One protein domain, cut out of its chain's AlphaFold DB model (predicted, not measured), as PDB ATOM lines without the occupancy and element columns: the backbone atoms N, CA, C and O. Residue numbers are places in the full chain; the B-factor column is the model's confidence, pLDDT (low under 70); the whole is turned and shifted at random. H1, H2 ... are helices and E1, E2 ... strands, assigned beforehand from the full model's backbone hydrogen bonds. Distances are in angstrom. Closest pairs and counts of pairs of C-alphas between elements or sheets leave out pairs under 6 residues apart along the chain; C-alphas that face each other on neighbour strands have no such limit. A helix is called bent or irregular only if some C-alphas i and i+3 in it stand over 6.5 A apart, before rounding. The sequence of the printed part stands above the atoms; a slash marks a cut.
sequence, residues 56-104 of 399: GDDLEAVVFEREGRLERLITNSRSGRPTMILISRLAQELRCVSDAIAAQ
ATOM      1  N   GLY A  56     183.508 219.514 258.850       69.06
ATOM      2  CA  GLY A  56     182.946 218.221 258.502       69.06
ATOM      3  C   GLY A  56     183.046 217.280 259.697       69.06
ATOM      4  O   GLY A  56     183.865 217.482 260.596       69.06
ATOM      5  N   ASP A  57     182.195 216.256 259.712       72.19
ATOM      6  CA  ASP A  57     182.094 215.327 260.846       72.19
ATOM      7  C   ASP A  57     183.381 214.504 261.059       72.19
ATOM      8  O   ASP A  57     183.638 214.047 262.169       72.19
ATOM      9  N   ASP A  58     184.230 214.396 260.030       67.06
ATOM     10  CA  ASP A  58     185.426 213.544 260.033       67.06
ATOM     11  C   ASP A  58     186.744 214.305 260.271       67.06
ATOM     12  O   ASP A  58     187.805 213.689 260.380       67.06
ATOM     13  N   LEU A  59     186.718 215.642 260.326       63.94
ATOM     14  CA  LEU A  59     187.923 216.453 260.530       63.94
ATOM     15  C   LEU A  59     187.941 217.051 261.935       63.94
ATOM     16  O   LEU A  59     187.124 217.900 262.290       63.94
ATOM     17  N   GLU A  60     188.920 216.620 262.729       67.25
ATOM     18  CA  GLU A  60     189.099 217.053 264.119       67.25
ATOM     19  C   GLU A  60     189.950 218.323 264.235       67.25
ATOM     20  O   GLU A  60     189.763 219.105 265.171       67.25
ATOM     21  N   ALA A  61     190.852 218.566 263.277       75.12
ATOM     22  CA  ALA A  61     191.634 219.791 263.210       75.12
ATOM     23  C   ALA A  61     192.136 220.119 261.795       75.12
ATOM     24  O   ALA A  61     192.356 219.229 260.977       75.12
ATOM     25  N   VAL A  62     192.365 221.407 261.530       72.12
ATOM     26  CA  VAL A  62     193.057 221.916 260.339       72.12
ATOM     27  C   VAL A  62     194.232 222.781 260.772       72.12
ATOM     28  O   VAL A  62     194.113 223.627 261.662       72.12
ATOM     29  N   VAL A  63     195.368 222.563 260.116       75.81
ATOM     30  CA  VAL A  63     196.625 223.269 260.348       75.81
ATOM     31  C   VAL A  63     196.874 224.231 259.189       75.81
ATOM     32  O   VAL A  63     196.827 223.825 258.029       75.81
ATOM     33  N   PHE A  64     197.144 225.500 259.500       74.69
ATOM     34  CA  PHE A  64     197.505 226.517 258.513       74.69
ATOM     35  C   PHE A  64     198.984 226.869 258.627       74.69
ATOM     36  O   PHE A  64     199.452 227.313 259.680       74.69
ATOM     37  N   GLU A  65     199.689 226.705 257.514       73.00
ATOM     38  CA  GLU A  65     201.088 227.076 257.348       73.00
ATOM     39  C   GLU A  65     201.201 228.314 256.452       73.00
ATOM     40  O   GLU A  65     200.562 228.394 255.397       73.00
ATOM     41  N   ARG A  66     202.028 229.279 256.859       72.12
ATOM     42  CA  ARG A  66     202.408 230.433 256.045       72.12
ATOM     43  C   ARG A  66     203.902 230.674 256.193       72.12
ATOM     44  O   ARG A  66     204.415 230.718 257.305       72.12
ATOM     45  N   GLU A  67     204.600 230.837 255.069       77.31
ATOM     46  CA  GLU A  67     206.040 231.153 255.053       77.31
ATOM     47  C   GLU A  67     206.896 230.127 255.831       77.31
ATOM     48  O   GLU A  67     207.868 230.484 256.493       77.31
ATOM     49  N   GLY A  68     206.522 228.841 255.789       71.44
ATOM     50  CA  GLY A  68     207.227 227.784 256.522       71.44
ATOM     51  C   GLY A  68     206.940 227.764 258.027       71.44
ATOM     52  O   GLY A  68     207.620 227.060 258.772       71.44
ATOM     53  N   ARG A  69     205.982 228.569 258.509       62.53
ATOM     54  CA  ARG A  69     205.596 228.644 259.921       62.53
ATOM     55  C   ARG A  69     204.145 228.243 260.100       62.53
ATOM     56  O   ARG A  69     203.247 228.710 259.403       62.53
ATOM     57  N   LEU A  70     203.921 227.395 261.094       70.50
ATOM     58  CA  LEU A  70     202.589 227.059 261.573       70.50
ATOM     59  C   LEU A  70     201.999 228.294 262.243       70.50
ATOM     60  O   LEU A  70     202.468 228.713 263.301       70.50
ATOM     61  N   GLU A  71     200.988 228.892 261.626       74.44
ATOM     62  CA  GLU A  71     200.367 230.090 262.182       74.44
ATOM     63  C   GLU A  71     199.196 229.733 263.089       74.44
ATOM     64  O   GLU A  71     199.003 230.367 264.129       74.44
ATOM     65  N   ARG A  72     198.357 228.768 262.681       73.75
ATOM     66  CA  ARG A  72     197.074 228.516 263.350       73.75
ATOM     67  C   ARG A  72     196.656 227.053 263.271       73.75
ATOM     68  O   ARG A  72     196.716 226.429 262.215       73.75
ATOM     69  N   LEU A  73     196.153 226.556 264.396       78.88
ATOM     70  CA  LEU A  73     195.457 225.283 264.530       78.88
ATOM     71  C   LEU A  73     193.976 225.574 264.783       78.88
ATOM     72  O   LEU A  73     193.640 226.248 265.758       78.88
ATOM     73  N   ILE A  74     193.095 225.064 263.929       80.19
ATOM     74  CA  ILE A  74     191.644 225.151 264.117       80.19
ATOM     75  C   ILE A  74     191.146 223.759 264.469       80.19
ATOM     76  O   ILE A  74     191.254 222.863 263.644       80.19
ATOM     77  N   THR A  75     190.597 223.571 265.665       78.81
ATOM     78  CA  THR A  75     189.987 222.299 266.075       78.81
ATOM     79  C   THR A  75     188.472 222.337 265.904       78.81
ATOM     80  O   THR A  75     187.829 223.381 266.074       78.81
ATOM     81  N   ASN A  76     187.876 221.196 265.562       77.50
ATOM     82  CA  ASN A  76     186.429 221.074 265.476       77.50
ATOM     83  C   ASN A  76     185.831 221.077 266.887       77.50
ATOM     84  O   ASN A  76     185.971 220.128 267.645       77.50
ATOM     85  N   SER A  77     185.136 222.153 267.253       69.19
ATOM     86  CA  SER A  77     184.495 222.253 268.573       69.19
ATOM     87  C   SER A  77     183.309 221.295 268.772       69.19
ATOM     88  O   SER A  77     182.875 221.097 269.909       69.19
ATOM     89  N   ARG A  78     182.770 220.695 267.696       71.06
ATOM     90  CA  ARG A  78     181.635 219.758 267.772       71.06
ATOM     91  C   ARG A  78     182.020 218.395 268.326       71.06
ATOM     92  O   ARG A  78     181.185 217.781 268.985       71.06
ATOM     93  N   SER A  79     183.262 217.954 268.123       67.44
ATOM     94  CA  SER A  79     183.769 216.695 268.688       67.44
ATOM     95  C   SER A  79     184.043 216.787 270.196       67.44
ATOM     96  O   SER A  79     184.475 215.822 270.822       67.44
ATOM     97  N   GLY A  80     183.716 217.924 270.818       75.62
ATOM     98  CA  GLY A  80     183.894 218.163 272.241       75.62
ATOM     99  C   GLY A  80     185.242 218.804 272.538       75.62
ATOM    100  O   GLY A  80     185.841 219.479 271.703       75.62
ATOM    101  N   ARG A  81     185.708 218.654 273.781       75.19
ATOM    102  CA  ARG A  81     187.064 219.087 274.125       75.19
ATOM    103  C   ARG A  81     188.047 218.194 273.366       75.19
ATOM    104  O   ARG A  81     187.880 216.978 273.447       75.19
ATOM    105  N   PRO A  82     189.055 218.761 272.677       73.19
ATOM    106  CA  PRO A  82     190.073 217.955 272.019       73.19
ATOM    107  C   PRO A  82     190.667 216.991 273.045       73.19
ATOM    108  O   PRO A  82     191.052 217.399 274.145       73.19
ATOM    109  N   THR A  83     190.661 215.702 272.718       79.75
ATOM    110  CA  THR A  83     191.221 214.681 273.599       79.75
ATOM    111  C   THR A  83     192.731 214.880 273.694       79.75
ATOM    112  O   THR A  83     193.380 215.306 272.738       79.75
ATOM    113  N   MET A  84     193.323 214.552 274.844       79.12
ATOM    114  CA  MET A  84     194.780 214.631 275.004       79.12
ATOM    115  C   MET A  84     195.527 213.785 273.966       79.12
ATOM    116  O   MET A  84     196.595 214.179 273.521       79.12
ATOM    117  N   ILE A  85     194.934 212.671 273.527       79.38
ATOM    118  CA  ILE A  85     195.475 211.810 272.469       79.38
ATOM    119  C   ILE A  85     195.625 212.592 271.157       79.38
ATOM    120  O   ILE A  85     196.684 212.537 270.534       79.38
ATOM    121  N   LEU A  86     194.603 213.365 270.769       77.94
ATOM    122  CA  LEU A  86     194.643 214.218 269.580       77.94
ATOM    123  C   LEU A  86     195.754 215.264 269.688       77.94
ATOM    124  O   LEU A  86     196.525 215.448 268.751       77.94
ATOM    125  N   ILE A  87     195.840 215.940 270.837       80.50
ATOM    126  CA  ILE A  87     196.838 216.989 271.065       80.50
ATOM    127  C   ILE A  87     198.251 216.402 270.983       80.50
ATOM    128  O   ILE A  87     199.104 216.975 270.308       80.50
ATOM    129  N   SER A  88     198.491 215.248 271.612       78.31
ATOM    130  CA  SER A  88     199.786 214.561 271.560       78.31
ATOM    131  C   SER A  88     200.141 214.108 270.146       78.31
ATOM    132  O   SER A  88     201.268 214.325 269.701       78.31
ATOM    133  N   ARG A  89     199.181 213.535 269.411       83.75
ATOM    134  CA  ARG A  89     199.385 213.114 268.019       83.75
ATOM    135  C   ARG A  89     199.711 214.302 267.121       83.75
ATOM    136  O   ARG A  89     200.677 214.248 266.368       83.75
ATOM    137  N   LEU A  90     198.950 215.385 267.241       81.25
ATOM    138  CA  LEU A  90     199.199 216.605 266.488       81.25
ATOM    139  C   LEU A  90     200.580 217.179 266.828       81.25
ATOM    140  O   LEU A  90     201.337 217.513 265.928       81.25
ATOM    141  N   ALA A  91     200.951 217.245 268.109       80.88
ATOM    142  CA  ALA A  91     202.276 217.711 268.514       80.88
ATOM    143  C   ALA A  91     203.405 216.863 267.902       80.88
ATOM    144  O   ALA A  91     204.422 217.412 267.476       80.88
ATOM    145  N   GLN A  92     203.218 215.543 267.817       85.69
ATOM    146  CA  GLN A  92     204.175 214.637 267.190       85.69
ATOM    147  C   GLN A  92     204.258 214.846 265.674       85.69
ATOM    148  O   GLN A  92     205.358 214.963 265.139       85.69
ATOM    149  N   GLU A  93     203.119 214.956 264.989       79.94
ATOM    150  CA  GLU A  93     203.078 215.226 263.548       79.94
ATOM    151  C   GLU A  93     203.729 216.580 263.217       79.94
ATOM    152  O   GLU A  93     204.550 216.658 262.302       79.94
ATOM    153  N   LEU A  94     203.456 217.625 264.005       80.56
ATOM    154  CA  LEU A  94     204.086 218.939 263.838       80.56
ATOM    155  C   LEU A  94     205.598 218.900 264.096       80.56
ATOM    156  O   LEU A  94     206.343 219.573 263.385       80.56
ATOM    157  N   ARG A  95     206.065 218.098 265.064       81.12
ATOM    158  CA  ARG A  95     207.502 217.881 265.291       81.12
ATOM    159  C   ARG A  95     208.147 217.207 264.080       81.12
ATOM    160  O   ARG A  95     209.129 217.727 263.569       81.12
ATOM    161  N   CYS A  96     207.552 216.135 263.554       78.56
ATOM    162  CA  CYS A  96     208.071 215.460 262.362       78.56
ATOM    163  C   CYS A  96     208.123 216.382 261.134       78.56
ATOM    164  O   CYS A  96     209.081 216.326 260.366       78.56
ATOM    165  N   VAL A  97     207.113 217.238 260.943       79.00
ATOM    166  CA  VAL A  97     207.116 218.239 259.863       79.00
ATOM    167  C   VAL A  97     208.221 219.274 260.082       79.00
ATOM    168  O   VAL A  97     208.954 219.582 259.146       79.00
ATOM    169  N   SER A  98     208.385 219.766 261.312       80.44
ATOM    170  CA  SER A  98     209.464 220.694 261.666       80.44
ATOM    171  C   SER A  98     210.845 220.098 261.380       80.44
ATOM    172  O   SER A  98     211.683 220.769 260.779       80.44
ATOM    173  N   ASP A  99     211.071 218.840 261.761       85.00
ATOM    174  CA  ASP A  99     212.340 218.142 261.537       85.00
ATOM    175  C   ASP A  99     212.606 217.935 260.037       85.00
ATOM    176  O   ASP A  99     213.724 218.143 259.566       85.00
ATOM    177  N   ALA A 100     211.573 217.600 259.257       79.25
ATOM    178  CA  ALA A 100     211.687 217.456 257.807       79.25
ATOM    179  C   ALA A 100     212.029 218.786 257.109       79.25
ATOM    180  O   ALA A 100     212.853 218.807 256.194       79.25
ATOM    181  N   ILE A 101     211.431 219.898 257.551       78.75
ATOM    182  CA  ILE A 101     211.735 221.238 257.026       78.75
ATOM    183  C   ILE A 101     213.164 221.653 257.405       78.75
ATOM    184  O   ILE A 101     213.877 222.224 256.577       78.75
ATOM    185  N   ALA A 102     213.601 221.356 258.633       79.00
ATOM    186  CA  ALA A 102     214.969 221.624 259.069       79.00
ATOM    187  C   ALA A 102     215.989 220.849 258.216       79.00
ATOM    188  O   ALA A 102     216.922 221.457 257.693       79.00
ATOM    189  N   ALA A 103     215.750 219.557 257.976       85.62
ATOM    190  CA  ALA A 103     216.613 218.727 257.136       85.62
ATOM    191  C   ALA A 103     216.706 219.237 255.683       85.62
ATOM    192  O   ALA A 103     217.789 219.260 255.102       85.62
ATOM    193  N   GLN A 104     215.596 219.709 255.099       82.50
ATOM    194  CA  GLN A 104     215.608 220.292 253.748       82.50
ATOM    195  C   GLN A 104     216.406 221.596 253.660       82.50
ATOM    196  O   GLN A 104     217.008 221.894 252.625       82.50
TER     197      GLN A 104
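What this domain is: This is residues 56 to 104 of the 399 residues of an uncharacterized protein of Dissoconium aciculare CBS 342.82 (UniProt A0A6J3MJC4). The model is a two-stranded hairpin with one long helix running lengthwise over it, loosely, across a gap. E1 and E2 make the hairpin, the link after E2 turns the backbone back, and H1 makes the longest axis, its last residues reaching past the hairpin's turn at residues 67 and 68. The printed part has 49 residues with two named strands and one named helix, in the order E1, E2, H1; the sheet E1 - E2 is antiparallel, and the class is mixed, helices and strands. The whole is loose, with a radius of gyration of the C-alphas of 12.2 A, and elongated, spanning 36 by 21 by 15 A.

How they stand to each other: Start at Gly 56 and go on to strand E1, residues 61 to 66, and strand E2, residues 69 to 75, which form a hairpin. They are antiparallel neighbours, with 160 degrees between their N-to-C directions. The C-alphas of Ala 61 and Thr 75 face each other at 4.1 A, and so do those of Val 63 and Leu 73 at 4.8 A. Look for N 62 and O 74, 2.8 A apart, and N 66 and O 69, 2.9 A apart, both within hydrogen-bond range. Farther along is helix H1, residues 84 to 104. H1 and E1 are near each other, with no pair of C-alphas within 8 A but 5 pairs within 10 A. H1 and E2 are near each other too, also with 5 pairs within 10 A. On the helix, residues 86 to 98 make these pairs. In H1 every O i to N i+4 pair is within hydrogen-bond range.

Where its parts are: Find C-alpha 61 at (191.634, 219.791, 263.210); from there E1 runs 16.8 A from first to last C-alpha, to Arg 66. E2 begins at Arg 69, with its C-alpha at (205.596, 228.644, 259.921), and runs 17.9 A to Thr 75. H1 starts at Met 84 and runs 30.3 A to Gln 104, whose C-alpha stands at (215.608, 220.292, 253.748). H1 is neither bent nor irregular.

The domain as a whole: The two C-alphas farthest apart are those of Gly 80 and Gln 104, at 36.8 A; the C-alphas of Gly 56 and Gln 104, first and last printed, are 33.1 A apart. The printed part has no cut. The link from E1 to E2, 2 residues, is tight; the link from E2 to H1, 8 residues, is short. Read the B-factor column for the model's confidence: the mean pLDDT of the printed part is 76.2, and the residues under 70 are 56, 58 to 60, 69, 77 and 79.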